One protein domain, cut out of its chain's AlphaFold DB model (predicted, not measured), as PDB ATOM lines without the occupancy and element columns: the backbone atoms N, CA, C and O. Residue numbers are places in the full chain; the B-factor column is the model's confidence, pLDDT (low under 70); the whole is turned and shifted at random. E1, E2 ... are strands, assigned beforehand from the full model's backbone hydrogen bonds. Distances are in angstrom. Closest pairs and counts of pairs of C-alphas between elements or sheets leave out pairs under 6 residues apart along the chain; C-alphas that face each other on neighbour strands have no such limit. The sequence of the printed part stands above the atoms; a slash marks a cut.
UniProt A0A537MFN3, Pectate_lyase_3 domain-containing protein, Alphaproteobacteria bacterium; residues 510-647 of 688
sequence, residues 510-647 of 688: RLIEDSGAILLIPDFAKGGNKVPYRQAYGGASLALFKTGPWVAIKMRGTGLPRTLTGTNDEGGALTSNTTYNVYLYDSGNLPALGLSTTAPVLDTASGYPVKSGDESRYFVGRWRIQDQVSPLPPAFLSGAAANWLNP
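Overview. This is residues 510 to 647 of the 688 residues of the protein "Pectate_lyase_3 domain-containing protein" of Alphaproteobacteria bacterium (UniProt A0A537MFN3). A strongly twisted sheet of five strands, E7 E6 E10 E9 E8, stands partly face to face with two smaller sheets, the three strands E1 E2 E5 and the hairpin E3 and E4, whose strands cross those of the large sheet at 52 and 69 degrees. The longest strand, E10, bends by 80 degrees at residue 617 and joins the two parts of the large sheet, pairing with E9 before and just past the bend and with E6 beyond it. Long loops and a last stretch with no named element, residues 625 to 647, lie round these sheets. The printed part has 138 residues with no named helix and ten named strands in the order E1 to E10, each sheet antiparallel; the class is all strand, though under half of the residues, 56 of 138, are in named elements. The whole is compact, with a radius of gyration of the C-alphas of 15.1 A and spans of 44 by 35 by 28 A.

Arrangement. E1, residues 510 to 514, and E2, residues 517 to 522, form a hairpin, with N 512 and O 519 2.9 A apart, within hydrogen-bond range. E3, residues 530 to 534, and E4, residues 550 to 554, form another, with N 533 and O 551 at 2.9 A. E5, residues 560 to 563, is the antiparallel neighbour of E2 at 169 degrees, with N 562 and O 518 at 2.8 A. E6, residues 579 to 586, and E7, residues 591 to 596, form a hairpin at 151 degrees, with N 583 and O 594 at 2.9 A. E8, residues 600 to 602, E9, residues 609 to 611, and E10, residues 614 to 624, form a meander, each strand the antiparallel neighbour of the one before; N 601 and O 610 are 2.8 A apart, and N 611 and O 617 3.0 A. E10 is also the neighbour of E6, with N 582 and O 621 at 2.8 A. The three sheets make a stack of sheets, face to face in turn. The sheet E1 E2 E5 and the large sheet have facing parts 9.1 A apart centre to centre; the closest C-alphas of E5 and E7 are those of Arg 562 and Leu 593, 5.7 A. For E3 E4 and the large sheet the figure is 10.5 A, and the closest C-alphas of E3 and E10 are those of Arg 534 and Ser 616, 5.9 A. E1 and E6 are apart, as are E4 and E10.

Along the chain. E1 begins at C-alpha 510, (142.345, 74.142, 152.118). E2 measures 15.7 A from first to last C-alpha. E6 measures 22.2 A, from C-alpha 579 at (133.254, 75.161, 138.114) to C-alpha 586, and E7 measures 16.3 A. E10, of 11 residues, measures 21.5 A and ends at C-alpha 624, (136.476, 72.506, 138.321).

Size, cuts and confidence. The C-alphas of Ala 605 and Pro 631 are the two farthest apart, at 46.7 A. The printed part has no cut. The links E3 to E4 and E5 to E6 are long, 15 residues each. Residues 644 to 645 pair antiparallel with residues 622 to 623 of E10. The mean pLDDT of the printed part is 73.6; 48 residues are under 70, among them residues 536 to 549 and 626 to 647.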
ATOM      1  N   ARG A 510     141.887  74.193 153.501       78.88
ATOM      2  CA  ARG A 510     142.345  74.142 152.118       78.88
ATOM      3  C   ARG A 510     141.731  72.952 151.396       78.88
ATOM      4  O   ARG A 510     141.636  71.879 151.980       78.88
ATOM      5  N   LEU A 511     141.335  73.129 150.137       81.50
ATOM      6  CA  LEU A 511     140.815  72.033 149.317       81.50
ATOM      7  C   LEU A 511     141.954  71.367 148.543       81.50
ATOM      8  O   LEU A 511     142.780  72.055 147.947       81.50
ATOM      9  N   ILE A 512     141.978  70.038 148.524       75.94
ATOM     10  CA  ILE A 512     142.862  69.236 147.668       75.94
ATOM     11  C   ILE A 512     142.065  68.165 146.923       75.94
ATOM     12  O   ILE A 512     140.958  67.818 147.332       75.94
ATOM     13  N   GLU A 513     142.651  67.625 145.860       76.06
ATOM     14  CA  GLU A 513     142.210  66.368 145.257       76.06
ATOM     15  C   GLU A 513     143.025  65.229 145.856       76.06
ATOM     16  O   GLU A 513     144.245  65.346 145.982       76.06
ATOM     17  N   ASP A 514     142.349  64.149 146.219       74.31
ATOM     18  CA  ASP A 514     142.989  62.869 146.492       74.31
ATOM     19  C   ASP A 514     142.047  61.750 146.051       74.31
ATOM     20  O   ASP A 514     140.895  61.669 146.491       74.31
ATOM     21  N   SER A 515     142.556  60.879 145.182       72.25
ATOM     22  CA  SER A 515     141.937  59.602 144.833       72.25
ATOM     23  C   SER A 515     140.460  59.708 144.406       72.25
ATOM     24  O   SER A 515     139.642  58.856 144.761       72.25
ATOM     25  N   GLY A 516     140.093  60.740 143.632       70.62
ATOM     26  CA  GLY A 516     138.721  60.926 143.131       70.62
ATOM     27  C   GLY A 516     137.742  61.569 144.126       70.62
ATOM     28  O   GLY A 516     136.525  61.545 143.906       70.62
ATOM     29  N   ALA A 517     138.253  62.166 145.204       78.69
ATOM     30  CA  ALA A 517     137.512  63.007 146.137       78.69
ATOM     31  C   ALA A 517     138.138  64.411 146.225       78.69
ATOM     32  O   ALA A 517     139.345  64.581 146.055       78.69
ATOM     33  N   ILE A 518     137.319  65.419 146.541       82.06
ATOM     34  CA  ILE A 518     137.827  66.683 147.087       82.06
ATOM     35  C   ILE A 518     137.909  66.519 148.598       82.06
ATOM     36  O   ILE A 518     136.944  66.061 149.206       82.06
ATOM     37  N   LEU A 519     139.010  66.940 149.209       85.88
ATOM     38  CA  LEU A 519     139.165  66.945 150.656       85.88
ATOM     39  C   LEU A 519     139.394  68.360 151.150       85.88
ATOM     40  O   LEU A 519     140.281  69.057 150.660       85.88
ATOM     41  N   LEU A 520     138.631  68.757 152.163       89.06
ATOM     42  CA  LEU A 520     138.951  69.921 152.976       89.06
ATOM     43  C   LEU A 520     139.927  69.488 154.070       89.06
ATOM     44  O   LEU A 520     139.554  68.756 154.985       89.06
ATOM     45  N   ILE A 521     141.180  69.912 153.951       87.12
ATOM     46  CA  ILE A 521     142.287  69.556 154.843       87.12
ATOM     47  C   ILE A 521     142.826  70.796 155.576       87.12
ATOM     48  O   ILE A 521     142.578  71.922 155.132       87.12
ATOM     49  N   PRO A 522     143.598  70.618 156.664       88.31
ATOM     50  CA  PRO A 522     144.370  71.705 157.265       88.31
ATOM     51  C   PRO A 522     145.340  72.357 156.268       88.31
ATOM     52  O   PRO A 522     145.976  71.667 155.467       88.31
ATOM     53  N   ASP A 523     145.496  73.678 156.345       80.69
ATOM     54  CA  ASP A 523     146.517  74.424 155.611       80.69
ATOM     55  C   ASP A 523     147.658  74.819 156.553       80.69
ATOM     56  O   ASP A 523     147.640  75.874 157.188       80.69
ATOM     57  N   PHE A 524     148.684  73.972 156.637       69.81
ATOM     58  CA  PHE A 524     149.819  74.195 157.539       69.81
ATOM     59  C   PHE A 524     150.569  75.511 157.270       69.81
ATOM     60  O   PHE A 524     151.206  76.036 158.179       69.81
ATOM     61  N   ALA A 525     150.456  76.085 156.065       67.31
ATOM     62  CA  ALA A 525     151.024  77.393 155.742       67.31
ATOM     63  C   ALA A 525     150.271  78.561 156.409       67.31
ATOM     64  O   ALA A 525     150.857  79.617 156.635       67.31
ATOM     65  N   LYS A 526     148.990  78.373 156.753       67.19
ATOM     66  CA  LYS A 526     148.157  79.351 157.472       67.19
ATOM     67  C   LYS A 526     148.220  79.191 158.994       67.19
ATOM     68  O   LYS A 526     147.556  79.934 159.706       67.19
ATOM     69  N   GLY A 527     149.023  78.247 159.495       63.25
ATOM     70  CA  GLY A 527     149.316  78.108 160.923       63.25
ATOM     71  C   GLY A 527     148.271  77.353 161.750       63.25
ATOM     72  O   GLY A 527     148.386  77.347 162.974       63.25
ATOM     73  N   GLY A 528     147.294  76.678 161.132       75.56
ATOM     74  CA  GLY A 528     146.293  75.939 161.901       75.56
ATOM     75  C   GLY A 528     145.429  74.962 161.108       75.56
ATOM     76  O   GLY A 528     145.818  74.454 160.058       75.56
ATOM     77  N   ASN A 529     144.283  74.611 161.685       83.94
ATOM     78  CA  ASN A 529     143.376  73.580 161.176       83.94
ATOM     79  C   ASN A 529     141.901  73.898 161.437       83.94
ATOM     80  O   ASN A 529     141.067  72.990 161.433       83.94
ATOM     81  N   LYS A 530     141.584  75.163 161.719       86.12
ATOM     82  CA  LYS A 530     140.220  75.616 161.973       86.12
ATOM     83  C   LYS A 530     139.575  76.112 160.683       86.12
ATOM     84  O   LYS A 530     140.238  76.662 159.805       86.12
ATOM     85  N   VAL A 531     138.271  75.911 160.568       86.69
ATOM     86  CA  VAL A 531     137.449  76.491 159.502       86.69
ATOM     87  C   VAL A 531     136.090  76.885 160.083       86.69
ATOM     88  O   VAL A 531     135.592  76.164 160.959       86.69
ATOM     89  N   PRO A 532     135.492  78.008 159.640       87.00
ATOM     90  CA  PRO A 532     134.126  78.351 160.006       87.00
ATOM     91  C   PRO A 532     133.164  77.236 159.612       87.00
ATOM     92  O   PRO A 532     133.197  76.728 158.493       87.00
ATOM     93  N   TYR A 533     132.296  76.866 160.540       83.50
ATOM     94  CA  TYR A 533     131.283  75.850 160.333       83.50
ATOM     95  C   TYR A 533     129.986  76.315 160.961       83.50
ATOM     96  O   TYR A 533     129.951  76.650 162.145       83.50
ATOM     97  N   ARG A 534     128.920  76.340 160.163       79.75
ATOM     98  CA  ARG A 534     127.588  76.624 160.678       79.75
ATOM     99  C   ARG A 534     126.955  75.313 161.114       79.75
ATOM    100  O   ARG A 534     126.423  74.570 160.293       79.75
ATOM    101  N   GLN A 535     127.099  75.004 162.397       73.06
ATOM    102  CA  GLN A 535     126.599  73.757 162.962       73.06
ATOM    103  C   GLN A 535     125.073  73.798 163.018       73.06
ATOM    104  O   GLN A 535     124.509  74.719 163.602       73.06
ATOM    105  N   ALA A 536     124.405  72.805 162.433       65.19
ATOM    106  CA  ALA A 536     122.976  72.617 162.654       65.19
ATOM    107  C   ALA A 536     122.787  71.864 163.978       65.19
ATOM    108  O   ALA A 536     123.558  70.966 164.306       65.19
ATOM    109  N   TYR A 537     121.782  72.237 164.764       60.69
ATOM    110  CA  TYR A 537     121.495  71.553 166.023       60.69
ATOM    111  C   TYR A 537     120.603  70.332 165.761       60.69
ATOM    112  O   TYR A 537     119.500  70.476 165.234       60.69
ATOM    113  N   GLY A 538     121.077  69.124 166.080       49.88
ATOM    114  CA  GLY A 538     120.364  67.885 165.765       49.88
ATOM    115  C   GLY A 538     119.563  67.278 166.915       49.88
ATOM    116  O   GLY A 538     120.074  66.444 167.664       49.88
ATOM    117  N   GLY A 539     118.268  67.588 166.933       43.12
ATOM    118  CA  GLY A 539     117.218  66.684 167.410       43.12
ATOM    119  C   GLY A 539     116.605  65.903 166.239       43.12
ATOM    120  O   GLY A 539     116.569  66.390 165.111       43.12
ATOM    121  N   ALA A 540     116.115  64.686 166.485       38.66
ATOM    122  CA  ALA A 540     115.658  63.716 165.474       38.66
ATOM    123  C   ALA A 540     114.410  64.118 164.641       38.66
ATOM    124  O   ALA A 540     113.832  63.276 163.955       38.66
ATOM    125  N   SER A 541     113.987  65.385 164.654       38.88
ATOM    126  CA  SER A 541     112.875  65.891 163.845       38.88
ATOM    127  C   SER A 541     113.158  67.297 163.296       38.88
ATOM    128  O   SER A 541     112.963  68.295 163.977       38.88
ATOM    129  N   LEU A 542     113.523  67.331 162.013       39.59
ATOM    130  CA  LEU A 542     113.057  68.282 160.993       39.59
ATOM    131  C   LEU A 542     113.312  69.804 161.190       39.59
ATOM    132  O   LEU A 542     112.561  70.536 161.820       39.59
ATOM    133  N   ALA A 543     114.269  70.294 160.394       35.22
ATOM    134  CA  ALA A 543     114.081  71.354 159.386       35.22
ATOM    135  C   ALA A 543     113.931  72.846 159.772       35.22
ATOM    136  O   ALA A 543     113.767  73.648 158.851       35.22
ATOM    137  N   LEU A 544     114.051  73.272 161.036       35.50
ATOM    138  CA  LEU A 544     113.830  74.694 161.391       35.50
ATOM    139  C   LEU A 544     115.044  75.509 161.865       35.50
ATOM    140  O   LEU A 544     114.921  76.723 161.992       35.50
ATOM    141  N   PHE A 545     116.234  74.918 161.991       41.78
ATOM    142  CA  PHE A 545     117.471  75.679 162.225       41.78
ATOM    143  C   PHE A 545     118.362  75.654 160.988       41.78
ATOM    144  O   PHE A 545     119.371  74.958 160.943       41.78
ATOM    145  N   LYS A 546     118.013  76.451 159.971       45.19
ATOM    146  CA  LYS A 546     118.943  76.746 158.863       45.19
ATOM    147  C   LYS A 546     120.135  77.618 159.310       45.19
ATOM    148  O   LYS A 546     120.985  77.955 158.495       45.19
ATOM    149  N   THR A 547     120.203  77.998 160.587       52.03
ATOM    150  CA  THR A 547     121.026  79.114 161.056       52.03
ATOM    151  C   THR A 547     121.648  78.913 162.437       52.03
ATOM    152  O   THR A 547     121.708  79.853 163.227       52.03
ATOM    153  N   GLY A 548     122.131  77.710 162.761       60.03
ATOM    154  CA  GLY A 548     122.900  77.521 163.997       60.03
ATOM    155  C   GLY A 548     124.173  78.396 164.062       60.03
ATOM    156  O   GLY A 548     124.488  79.123 163.110       60.03
ATOM    157  N   PRO A 549     124.886  78.398 165.198       66.62
ATOM    158  CA  PRO A 549     125.989  79.299 165.460       66.62
ATOM    159  C   PRO A 549     127.175  78.957 164.573       66.62
ATOM    160  O   PRO A 549     127.387  77.812 164.160       66.62
ATOM    161  N   TRP A 550     127.987  79.973 164.334       75.00
ATOM    162  CA  TRP A 550     129.291  79.796 163.732       75.00
ATOM    163  C   TRP A 550     130.251  79.239 164.778       75.00
ATOM    164  O   TRP A 550     130.531  79.888 165.783       75.00
ATOM    165  N   VAL A 551     130.751  78.028 164.544       75.12
ATOM    166  CA  VAL A 551     131.730  77.354 165.403       75.12
ATOM    167  C   VAL A 551     132.983  77.006 164.611       75.12
ATOM    168  O   VAL A 551     132.944  76.791 163.398       75.12
ATOM    169  N   ALA A 552     134.122  76.953 165.297       80.19
ATOM    170  CA  ALA A 552     135.359  76.472 164.700       80.19
ATOM    171  C   ALA A 552     135.394  74.944 164.768       80.19
ATOM    172  O   ALA A 552     135.469  74.379 165.861       80.19
ATOM    173  N   ILE A 553     135.418  74.271 163.618       79.00
ATOM    174  CA  ILE A 553     135.728  72.838 163.582       79.00
ATOM    175  C   ILE A 553     137.204  72.632 163.264       79.00
ATOM    176  O   ILE A 553     137.765  73.280 162.381       79.00
ATOM    177  N   LYS A 554     137.842  71.722 164.006       84.81
ATOM    178  CA  LYS A 554     139.219  71.296 163.745       84.81
ATOM    179  C   LYS A 554     139.209  70.198 162.690       84.81
ATOM    180  O   LYS A 554     138.728  69.095 162.952       84.81
ATOM    181  N   MET A 555     139.788  70.472 161.527       85.88
ATOM    182  CA  MET A 555     140.002  69.456 160.506       85.88
ATOM    183  C   MET A 555     141.069  68.462 160.967       85.88
ATOM    184  O   MET A 555     142.154  68.838 161.427       85.88
ATOM    185  N   ARG A 556     140.744  67.170 160.860       79.69
ATOM    186  CA  ARG A 556     141.711  66.084 161.068       79.69
ATOM    187  C   ARG A 556     142.691  66.050 159.894       79.69
ATOM    188  O   ARG A 556     142.351  66.481 158.797       79.69
ATOM    189  N   GLY A 557     143.883  65.489 160.105       74.00
ATOM    190  CA  GLY A 557     144.910  65.387 159.055       74.00
ATOM    191  C   GLY A 557     144.460  64.616 157.806       74.00
ATOM    192  O   GLY A 557     144.962  64.877 156.723       74.00
ATOM    193  N   THR A 558     143.472  63.724 157.940       82.12
ATOM    194  CA  THR A 558     142.849  62.993 156.823       82.12
ATOM    195  C   THR A 558     141.883  63.838 155.988       82.12
ATOM    196  O   THR A 558     141.448  63.383 154.940       82.12
ATOM    197  N   GLY A 559     141.514  65.036 156.450       85.75
ATOM    198  CA  GLY A 559     140.535  65.903 155.798       85.75
ATOM    199  C   GLY A 559     139.088  65.418 155.871       85.75
ATOM    200  O   GLY A 559     138.792  64.319 156.345       85.75
ATOM    201  N   LEU A 560     138.187  66.275 155.395       91.06
ATOM    202  CA  LEU A 560     136.776  65.980 155.165       91.06
ATOM    203  C   LEU A 560     136.543  65.739 153.663       91.06
ATOM    204  O   LEU A 560     136.678  66.692 152.893       91.06
ATOM    205  N   PRO A 561     136.205  64.510 153.228       90.19
ATOM    206  CA  PRO A 561     136.079  64.183 151.812       90.19
ATOM    207  C   PRO A 561     134.683  64.464 151.228       90.19
ATOM    208  O   PRO A 561     133.661  64.335 151.901       90.19
ATOM    209  N   ARG A 562     134.641  64.737 149.921       87.94
ATOM    210  CA  ARG A 562     133.466  64.644 149.043       87.94
ATOM    211  C   ARG A 562     133.817  63.870 147.780       87.94
ATOM    212  O   ARG A 562     134.505  64.380 146.897       87.94
ATOM    213  N   THR A 563     133.312  62.642 147.708       77.19
ATOM    214  CA  THR A 563     133.511  61.711 146.589       77.19
ATOM    215  C   THR A 563     132.632  62.056 145.380       77.19
ATOM    216  O   THR A 563     131.504  62.534 145.530       77.19
ATOM    217  N   LEU A 564     133.130  61.765 144.175       65.50
ATOM    218  CA  LEU A 564     132.444  61.923 142.883       65.50
ATOM    219  C   LEU A 564     131.418  60.826 142.577       65.50
ATOM    220  O   LEU A 564     131.535  60.101 141.590       65.50
ATOM    221  N   THR A 565     130.376  60.696 143.385       60.53
ATOM    222  CA  THR A 565     129.236  59.852 143.003       60.53
ATOM    223  C   THR A 565     127.978  60.698 142.877       60.53
ATOM    224  O   THR A 565     127.450  61.171 143.881       60.53
ATOM    225  N   GLY A 566     127.487  60.868 141.644       65.75
ATOM    226  CA  GLY A 566     126.145  61.387 141.364       65.75
ATOM    227  C   GLY A 566     126.052  62.879 141.029       65.75
ATOM    228  O   GLY A 566     126.708  63.370 140.109       65.75
ATOM    229  N   THR A 567     125.132  63.560 141.712       74.44
ATOM    230  CA  THR A 567     124.630  64.900 141.392       74.44
ATOM    231  C   THR A 567     125.350  66.005 142.172       74.44
ATOM    232  O   THR A 567     125.927  65.765 143.238       74.44
ATOM    233  N   ASN A 568     125.282  67.240 141.674       84.38
ATOM    234  CA  ASN A 568     125.468  68.424 142.509       84.38
ATOM    235  C   ASN A 568     124.339  68.522 143.555       84.38
ATOM    236  O   ASN A 568     123.360  67.769 143.533       84.38
ATOM    237  N   ASP A 569     124.461  69.478 144.466       85.12
ATOM    238  CA  ASP A 569     123.477  69.727 145.519       85.12
ATOM    239  C   ASP A 569     122.169  70.327 144.975       85.12
ATOM    240  O   ASP A 569     121.185  70.425 145.704       85.12
ATOM    241  N   GLU A 570     122.140  70.723 143.698       86.69
ATOM    242  CA  GLU A 570     120.919  71.076 142.968       86.69
ATOM    243  C   GLU A 570     120.216  69.858 142.325       86.69
ATOM    244  O   GLU A 570     119.182  70.020 141.678       86.69
ATOM    245  N   GLY A 571     120.740  68.636 142.492       81.44
ATOM    246  CA  GLY A 571     120.144  67.395 141.976       81.44
ATOM    247  C   GLY A 571     120.421  67.102 140.493       81.44
ATOM    248  O   GLY A 571     119.922  66.115 139.958       81.44
ATOM    249  N   GLY A 572     121.227  67.924 139.822       81.44
ATOM    250  CA  GLY A 572     121.699  67.708 138.452       81.44
ATOM    251  C   GLY A 572     123.008  66.919 138.400       81.44
ATOM    252  O   GLY A 572     123.807  66.957 139.330       81.44
ATOM    253  N   ALA A 573     123.263  66.196 137.308       81.06
ATOM    254  CA  ALA A 573     124.534  65.496 137.119       81.06
ATOM    255  C   ALA A 573     125.720  66.477 137.092       81.06
ATOM    256  O   ALA A 573     125.595  67.595 136.589       81.06
ATOM    257  N   LEU A 574     126.877  66.049 137.606       77.50
ATOM    258  CA  LEU A 574     128.107  66.829 137.472       77.50
ATOM    259  C   LEU A 574     128.508  66.928 135.995       77.50
ATOM    260  O   LEU A 574     128.628  65.916 135.306       77.50
ATOM    261  N   THR A 575     128.717  68.151 135.512       77.00
ATOM    262  CA  THR A 575     129.042  68.425 134.111       77.00
ATOM    263  C   THR A 575     130.526  68.708 133.932       77.00
ATOM    264  O   THR A 575     131.147  69.429 134.717       77.00
ATOM    265  N   SER A 576     131.101  68.162 132.861       74.25
ATOM    266  CA  SER A 576     132.468  68.485 132.458       74.25
ATOM    267  C   SER A 576     132.658  69.978 132.235       74.25
ATOM    268  O   SER A 576     131.721  70.708 131.899       74.25
ATOM    269  N   ASN A 577     133.895  70.426 132.437       73.62
ATOM    270  CA  ASN A 577     134.318  71.803 132.221       73.62
ATOM    271  C   ASN A 577     133.571  72.851 133.069       73.62
ATOM    272  O   ASN A 577     133.595  74.043 132.762       73.62
ATOM    273  N   THR A 578     132.904  72.416 134.140       76.19
ATOM    274  CA  THR A 578     132.081  73.273 134.999       76.19
ATOM    275  C   THR A 578     132.776  73.513 136.332       76.19
ATOM    276  O   THR A 578     133.328  72.586 136.932       76.19
ATOM    277  N   THR A 579     132.751  74.764 136.794       78.88
ATOM    278  CA  THR A 579     133.254  75.161 138.114       78.88
ATOM    279  C   THR A 579     132.108  75.151 139.118       78.88
ATOM    280  O   THR A 579     131.131  75.881 138.957       78.88
ATOM    281  N   TYR A 580     132.254  74.362 140.175       84.94
ATOM    282  CA  TYR A 580     131.329  74.307 141.299       84.94
ATOM    283  C   TYR A 580     131.903  75.067 142.493       84.94
ATOM    284  O   TYR A 580     133.101  75.010 142.773       84.94
ATOM    285  N   ASN A 581     131.038  75.774 143.211       87.69
ATOM    286  CA  ASN A 581     131.338  76.294 144.537       87.69
ATOM    287  C   ASN A 581     131.215  75.142 145.536       87.69
ATOM    288  O   ASN A 581     130.241  74.385 145.504       87.69
ATOM    289  N   VAL A 582     132.217  75.015 146.396       89.38
ATOM    290  CA  VAL A 582     132.277  74.013 147.450       89.38
ATOM    291  C   VAL A 582     131.806  74.670 148.733       89.38
ATOM    292  O   VAL A 582     132.373  75.676 149.171       89.38
ATOM    293  N   TYR A 583     130.768  74.094 149.326       91.69
ATOM    294  CA  TYR A 583     130.222  74.568 150.582       91.69
ATOM    295  C   TYR A 583     130.396  73.531 151.676       91.69
ATOM    296  O   TYR A 583     130.040  72.371 151.491       91.69
ATOM    297  N   LEU A 584     130.909  73.963 152.819       92.12
ATOM    298  CA  LEU A 584     130.905  73.204 154.054       92.12
ATOM    299  C   LEU A 584     129.572  73.440 154.770       92.12
ATOM    300  O   LEU A 584     129.149  74.583 154.949       92.12
ATOM    301  N   TYR A 585     128.901  72.360 155.151       89.44
ATOM    302  CA  TYR A 585     127.582  72.413 155.769       89.44
ATOM    303  C   TYR A 585     127.375  71.249 156.732       89.44
ATOM    304  O   TYR A 585     128.113  70.262 156.700       89.44
ATOM    305  N   ASP A 586     126.363  71.370 157.581       83.81
ATOM    306  CA  ASP A 586     125.959  70.309 158.495       83.81
ATOM    307  C   ASP A 586     124.990  69.326 157.828       83.81
ATOM    308  O   ASP A 586     123.913  69.702 157.362       83.81
ATOM    309  N   SER A 587     125.381  68.052 157.769       82.38
ATOM    310  CA  SER A 587     124.598  66.947 157.216       82.38
ATOM    311  C   SER A 587     124.093  66.008 158.315       82.38
ATOM    312  O   SER A 587     124.340  64.802 158.270       82.38
ATOM    313  N   GLY A 588     123.376  66.548 159.302       69.81
ATOM    314  CA  GLY A 588     122.794  65.762 160.391       69.81
ATOM    315  C   GLY A 588     123.797  65.508 161.515       69.81
ATOM    316  O   GLY A 588     124.097  64.359 161.830       69.81
ATOM    317  N   ASN A 589     124.308  66.590 162.106       65.81
ATOM    318  CA  ASN A 589     125.367  66.651 163.122       65.81
ATOM    319  C   ASN A 589     126.753  66.204 162.641       65.81
ATOM    320  O   ASN A 589     127.650  65.968 163.454       65.81
ATOM    321  N   LEU A 590     126.950  66.073 161.330       79.62
ATOM    322  CA  LEU A 590     128.232  65.712 160.743       79.62
ATOM    323  C   LEU A 590     128.616  66.738 159.680       79.62
ATOM    324  O   LEU A 590     127.796  67.035 158.807       79.62
ATOM    325  N   PRO A 591     129.855  67.257 159.705       87.75
ATOM    326  CA  PRO A 591     130.308  68.161 158.666       87.75
ATOM    327  C   PRO A 591     130.366  67.414 157.332       87.75
ATOM    328  O   PRO A 591     130.848  66.284 157.261       87.75
ATOM    329  N   ALA A 592     129.888  68.054 156.271       90.31
ATOM    330  CA  ALA A 592     129.917  67.539 154.910       90.31
ATOM    331  C   ALA A 592     130.276  68.649 153.918       90.31
ATOM    332  O   ALA A 592     130.083  69.837 154.181       90.31
ATOM    333  N   LEU A 593     130.795  68.251 152.757       91.31
ATOM    334  CA  LEU A 593     131.035  69.160 151.641       91.31
ATOM    335  C   LEU A 593     130.003  68.937 150.539       91.31
ATOM    336  O   LEU A 593     129.661  67.805 150.181       91.31
ATOM    337  N   GLY A 594     129.532  70.050 149.997       90.75
ATOM    338  CA  GLY A 594     128.510  70.135 148.970       90.75
ATOM    339  C   GLY A 594     129.021  70.860 147.736       90.75
ATOM    340  O   GLY A 594     129.857  71.758 147.850       90.75
ATOM    341  N   LEU A 595     128.531  70.472 146.560       88.81
ATOM    342  CA  LEU A 595     128.900  71.088 145.282       88.81
ATOM    343  C   LEU A 595     127.701  71.826 144.707       88.81
ATOM    344  O   LEU A 595     126.638  71.237 144.555       88.81
ATOM    345  N   SER A 596     127.869  73.097 144.353       90.12
ATOM    346  CA  SER A 596     126.761  73.926 143.877       90.12
ATOM    347  C   SER A 596     127.214  74.926 142.819       90.12
ATOM    348  O   SER A 596     128.249  75.577 142.971       90.12
ATOM    349  N   THR A 597     126.424  75.111 141.764       89.00
ATOM    350  CA  THR A 597     126.662  76.195 140.790       89.00
ATOM    351  C   THR A 597     126.196  77.551 141.319       89.00
ATOM    352  O   THR A 597     126.655  78.592 140.849       89.00
ATOM    353  N   THR A 598     125.357  77.555 142.356       90.50
ATOM    354  CA  THR A 598     124.916  78.767 143.054       90.50
ATOM    355  C   THR A 598     126.104  79.503 143.680       90.50
ATOM    356  O   THR A 598     126.894  78.903 144.419       90.50
ATOM    357  N   ALA A 599     126.232  80.797 143.382       86.50
ATOM    358  CA  ALA A 599     127.347  81.633 143.819       86.50
ATOM    359  C   ALA A 599     127.309  81.958 145.325       86.50
ATOM    360  O   ALA A 599     126.218  82.017 145.906       86.50
ATOM    361  N   PRO A 600     128.475  82.204 145.952       87.81
ATOM    362  CA  PRO A 600     128.527  82.673 147.325       87.81
ATOM    363  C   PRO A 600     128.152  84.158 147.422       87.81
ATOM    364  O   PRO A 600     128.375  84.935 146.490       87.81
ATOM    365  N   VAL A 601     127.622  84.553 148.573       86.81
ATOM    366  CA  VAL A 601     127.326  85.933 148.973       86.81
ATOM    367  C   VAL A 601     127.882  86.175 150.373       86.81
ATOM    368  O   VAL A 601     128.015  85.238 151.154       86.81
ATOM    369  N   LEU A 602     128.223  87.423 150.694       81.19
ATOM    370  CA  LEU A 602     128.586  87.778 152.062       81.19
ATOM    371  C   LEU A 602     127.310  87.809 152.908       81.19
ATOM    372  O   LEU A 602     126.413  88.597 152.610       81.19
ATOM    373  N   ASP A 603     127.236  86.978 153.943       76.94
ATOM    374  CA  ASP A 603     126.226  87.142 154.983       76.94
ATOM    375  C   ASP A 603     126.616  88.347 155.844       76.94
ATOM    376  O   ASP A 603     127.603  88.315 156.577       76.94
ATOM    377  N   THR A 604     125.854  89.431 155.735       69.44
ATOM    378  CA  THR A 604     126.130  90.672 156.463       69.44
ATOM    379  C   THR A 604     125.945  90.529 157.971       69.44
ATOM    380  O   THR A 604     126.504  91.339 158.703       69.44
ATOM    381  N   ALA A 605     125.186  89.530 158.438       64.44
ATOM    382  CA  ALA A 605     124.986  89.297 159.865       64.44
ATOM    383  C   ALA A 605     126.215  88.644 160.513       64.44
ATOM    384  O   ALA A 605     126.626  89.047 161.597       64.44
ATOM    385  N   SER A 606     126.817  87.653 159.849       69.62
ATOM    386  CA  SER A 606     127.960  86.912 160.399       69.62
ATOM    387  C   SER A 606     129.328  87.318 159.851       69.62
ATOM    388  O   SER A 606     130.351  86.959 160.429       69.62
ATOM    389  N   GLY A 607     129.371  88.032 158.726       75.25
ATOM    390  CA  GLY A 607     130.606  88.365 158.019       75.25
ATOM    391  C   GLY A 607     131.217  87.199 157.234       75.25
ATOM    392  O   GLY A 607     132.286  87.369 156.642       75.25
ATOM    393  N   TYR A 608     130.568  86.029 157.183       81.56
ATOM    394  CA  TYR A 608     131.069  84.880 156.431       81.56
ATOM    395  C   TYR A 608     130.479  84.791 155.018       81.56
ATOM    396  O   TYR A 608     129.309  85.110 154.796       81.56
ATOM    397  N   PRO A 609     131.255  84.309 154.034       84.94
ATOM    398  CA  PRO A 609     130.718  83.949 152.732       84.94
ATOM    399  C   PRO A 609     129.865  82.675 152.816       84.94
ATOM    400  O   PRO A 609     130.344  81.613 153.218       84.94
ATOM    401  N   VAL A 610     128.606  82.770 152.394       87.31
ATOM    402  CA  VAL A 610     127.623  81.675 152.405       87.31
ATOM    403  C   VAL A 610     127.015  81.445 151.024       87.31
ATOM    404  O   VAL A 610     127.146  82.288 150.139       87.31
ATOM    405  N   LYS A 611     126.336  80.316 150.796       90.75
ATOM    406  CA  LYS A 611     125.611  80.071 149.537       90.75
ATOM    407  C   LYS A 611     124.455  81.066 149.383       90.75
ATOM    408  O   LYS A 611     123.654  81.244 150.297       90.75
ATOM    409  N   SER A 612     124.316  81.676 148.204       90.44
ATOM    410  CA  SER A 612     123.161  82.537 147.916       90.44
ATOM    411  C   SER A 612     121.842  81.776 148.109       90.44
ATOM    412  O   SER A 612     121.652  80.700 147.538       90.44
ATOM    413  N   GLY A 613     120.945  82.325 148.934       87.94
ATOM    414  CA  GLY A 613     119.659  81.710 149.283       87.94
ATOM    415  C   GLY A 613     119.726  80.558 150.297       87.94
ATOM    416  O   GLY A 613     118.683  79.986 150.612       87.94
ATOM    417  N   ASP A 614     120.911  80.208 150.813       86.12
ATOM    418  CA  ASP A 614     121.087  79.179 151.842       86.12
ATOM    419  C   ASP A 614     122.289  79.500 152.743       86.12
ATOM    420  O   ASP A 614     123.418  79.051 152.539       86.12
ATOM    421  N   GLU A 615     122.023  80.293 153.773       82.56
ATOM    422  CA  GLU A 615     123.023  80.769 154.724       82.56
ATOM    423  C   GLU A 615     123.594  79.666 155.642       82.56
ATOM    424  O   GLU A 615     124.583  79.896 156.340       82.56
ATOM    425  N   SER A 616     123.030  78.450 155.622       82.69
ATOM    426  CA  SER A 616     123.543  77.285 156.368       82.69
ATOM    427  C   SER A 616     124.871  76.738 155.822       82.69
ATOM    428  O   SER A 616     125.510  75.884 156.434       82.69
ATOM    429  N   ARG A 617     125.285  77.215 154.644       88.69
ATOM    430  CA  ARG A 617     126.353  76.633 153.832       88.69
ATOM    431  C   ARG A 617     127.516  77.602 153.690       88.69
ATOM    432  O   ARG A 617     127.424  78.562 152.930       88.69
ATOM    433  N   TYR A 618     128.622  77.320 154.371       90.69
ATOM    434  CA  TYR A 618     129.838  78.133 154.350       90.69
ATOM    435  C   TYR A 618     130.665  77.891 153.088       90.69
ATOM    436  O   TYR A 618     130.964  76.749 152.751       90.69
ATOM    437  N   PHE A 619     131.062  78.947 152.384       89.62
ATOM    438  CA  PHE A 619     131.890  78.834 151.186       89.62
ATOM    439  C   PHE A 619     133.354  78.543 151.549       89.62
ATOM    440  O   PHE A 619     134.020  79.370 152.167       89.62
ATOM    441  N   VAL A 620     133.873  77.389 151.115       87.81
ATOM    442  CA  VAL A 620     135.262  76.959 151.393       87.81
ATOM    443  C   VAL A 620     136.175  76.975 150.165       87.81
ATOM    444  O   VAL A 620     137.384  76.776 150.287       87.81
ATOM    445  N   GLY A 621     135.622  77.223 148.979       82.31
ATOM    446  CA  GLY A 621     136.390  77.372 147.745       82.31
ATOM    447  C   GLY A 621     135.614  76.945 146.506       82.31
ATOM    448  O   GLY A 621     134.408  76.713 146.545       82.31
ATOM    449  N   ARG A 622     136.314  76.835 145.377       80.75
ATOM    450  CA  ARG A 622     135.769  76.331 144.107       80.75
ATOM    451  C   ARG A 622     136.566  75.147 143.598       80.75
ATOM    452  O   ARG A 622     137.762  75.060 143.866       80.75
ATOM    453  N   TRP A 623     135.897  74.312 142.810       78.06
ATOM    454  CA  TRP A 623     136.507  73.186 142.123       78.06
ATOM    455  C   TRP A 623     135.971  73.017 140.700       78.06
ATOM    456  O   TRP A 623     134.765  73.131 140.478       78.06
ATOM    457  N   ARG A 624     136.848  72.730 139.730       76.50
ATOM    458  CA  ARG A 624     136.476  72.506 138.321       76.50
ATOM    459  C   ARG A 624     136.524  71.020 137.958       76.50
ATOM    460  O   ARG A 624     137.463  70.315 138.320       76.50
ATOM    461  N   ILE A 625     135.508  70.547 137.236       73.44
ATOM    462  CA  ILE A 625     135.410  69.158 136.757       73.44
ATOM    463  C   ILE A 625     136.134  68.995 135.412       73.44
ATOM    464  O   ILE A 625     136.011  69.855 134.535       73.44
ATOM    465  N   GLN A 626     136.865  67.887 135.242       68.25
ATOM    466  CA  GLN A 626     137.611  67.557 134.023       68.25
ATOM    467  C   GLN A 626     136.687  67.245 132.844       68.25
ATOM    468  O   GLN A 626     135.537  66.818 133.001       68.25
ATOM    469  N   ASP A 627     137.217  67.438 131.639       61.41
ATOM    470  CA  ASP A 627     136.599  66.930 130.423       61.41
ATOM    471  C   ASP A 627     136.468  65.402 130.466       61.41
ATOM    472  O   ASP A 627     137.371  64.684 130.900       61.41
ATOM    473  N   GLN A 628     135.321  64.901 130.007       54.91
ATOM    474  CA  GLN A 628     135.099  63.479 129.769       54.91
ATOM    475  C   GLN A 628     136.173  62.940 128.816       54.91
ATOM    476  O   GLN A 628     136.148  63.235 127.620       54.91
ATOM    477  N   VAL A 629     137.073  62.091 129.312       51.16
ATOM    478  CA  VAL A 629     137.840  61.198 128.439       51.16
ATOM    479  C   VAL A 629     137.004  59.930 128.301       51.16
ATOM    480  O   VAL A 629     136.996  59.076 129.188       51.16
ATOM    481  N   SER A 630     136.203  59.853 127.235       46.25
ATOM    482  CA  SER A 630     135.357  58.685 126.949       46.25
ATOM    483  C   SER A 630     136.178  57.388 127.069       46.25
ATOM    484  O   SER A 630     137.265  57.336 126.484       46.25
ATOM    485  N   PRO A 631     135.727  56.350 127.807       49.72
ATOM    486  CA  PRO A 631     134.380  56.111 128.347       49.72
ATOM    487  C   PRO A 631     134.224  56.375 129.865       49.72
ATOM    488  O   PRO A 631     133.334  55.801 130.493       49.72
ATOM    489  N   LEU A 632     135.099  57.167 130.492       54.72
ATOM    490  CA  LEU A 632     135.114  57.322 131.953       54.72
ATOM    491  C   LEU A 632     134.150  58.419 132.447       54.72
ATOM    492  O   LEU A 632     134.014  59.444 131.780       54.72
ATOM    493  N   PRO A 633     133.508  58.248 133.621       54.09
ATOM    494  CA  PRO A 633     132.666  59.276 134.239       54.09
ATOM    495  C   PRO A 633     133.465  60.552 134.579       54.09
ATOM    496  O   PRO A 633     134.697  60.507 134.603       54.09
ATOM    497  N   PRO A 634     132.800  61.706 134.805       55.41
ATOM    498  CA  PRO A 634     133.492  62.971 135.034       55.41
ATOM    499  C   PRO A 634     134.402  62.856 136.256       55.41
ATOM    500  O   PRO A 634     133.939  62.507 137.339       55.41
ATOM    501  N   ALA A 635     135.692  63.128 136.073       56.34
ATOM    502  CA  ALA A 635     136.688  63.097 137.136       56.34
ATOM    503  C   ALA A 635     137.031  64.522 137.589       56.34
ATOM    504  O   ALA A 635     136.854  65.494 136.846       56.34
ATOM    505  N   PHE A 636     137.542  64.666 138.809       58.56
ATOM    506  CA  PHE A 636     138.221  65.894 139.197       58.56
ATOM    507  C   PHE A 636     139.472  66.026 138.333       58.56
ATOM    508  O   PHE A 636     140.157  65.035 138.089       58.56
ATOM    509  N   LEU A 637     139.756  67.235 137.846       56.47
ATOM    510  CA  LEU A 637     141.007  67.493 137.142       56.47
ATOM    511  C   LEU A 637     142.173  67.081 138.057       56.47
ATOM    512  O   LEU A 637     142.285  67.559 139.185       56.47
ATOM    513  N   SER A 638     143.037  66.190 137.577       46.59
ATOM    514  CA  SER A 638     144.241  65.790 138.304       46.59
ATOM    515  C   SER A 638     145.313  66.878 138.181       46.59
ATOM    516  O   SER A 638     145.665  67.273 137.067       46.59
ATOM    517  N   GLY A 639     145.863  67.332 139.309       48.41
ATOM    518  CA  GLY A 639     146.997  68.261 139.364       48.41
ATOM    519  C   GLY A 639     146.661  69.621 139.978       48.41
ATOM    520  O   GLY A 639     145.601  70.189 139.746       48.41
ATOM    521  N   ALA A 640     147.599  70.179 140.748       45.84
ATOM    522  CA  ALA A 640     147.448  71.448 141.472       45.84
ATOM    523  C   ALA A 640     147.204  72.677 140.566       45.84
ATOM    524  O   ALA A 640     146.947  73.768 141.067       45.84
ATOM    525  N   ALA A 641     147.292  72.512 139.241       42.28
ATOM    526  CA  ALA A 641     147.551  73.598 138.313       42.28
ATOM    527  C   ALA A 641     146.331  74.243 137.612       42.28
ATOM    528  O   ALA A 641     146.506  75.126 136.776       42.28
ATOM    529  N   ALA A 642     145.100  73.811 137.897       48.84
ATOM    530  CA  ALA A 642     143.911  74.359 137.223       48.84
ATOM    531  C   ALA A 642     142.643  74.444 138.098       48.84
ATOM    532  O   ALA A 642     141.593  74.872 137.612       48.84
ATOM    533  N   ASN A 643     142.714  74.024 139.370       53.50
ATOM    534  CA  ASN A 643     141.543  73.424 140.027       53.50
ATOM    535  C   ASN A 643     141.105  74.073 141.329       53.50
ATOM    536  O   ASN A 643     139.996  73.790 141.779       53.50
ATOM    537  N   TRP A 644     141.923  74.950 141.911       58.81
ATOM    538  CA  TRP A 644     141.597  75.571 143.182       58.81
ATOM    539  C   TRP A 644     141.670  77.090 143.104       58.81
ATOM    540  O   TRP A 644     142.701  77.673 142.792       58.81
ATOM    541  N   LEU A 645     140.548  77.728 143.427       65.19
ATOM    542  CA  LEU A 645     140.456  79.162 143.644       65.19
ATOM    543  C   LEU A 645     140.148  79.356 145.126       65.19
ATOM    544  O   LEU A 645     138.995  79.205 145.535       65.19
ATOM    545  N   ASN A 646     141.174  79.682 145.921       66.00
ATOM    546  CA  ASN A 646     141.006  80.225 147.277       66.00
ATOM    547  C   ASN A 646     141.401  81.705 147.347       66.00
ATOM    548  O   ASN A 646     142.339  82.063 148.066       66.00
ATOM    549  N   PRO A 647     140.761  82.575 146.552       69.75
ATOM    550  CA  PRO A 647     141.046  83.989 146.609       69.75
ATOM    551  C   PRO A 647     140.622  84.548 147.969       69.75
ATOM    552  O   PRO A 647     139.472  84.428 148.382       69.75
TER     553      PRO A 647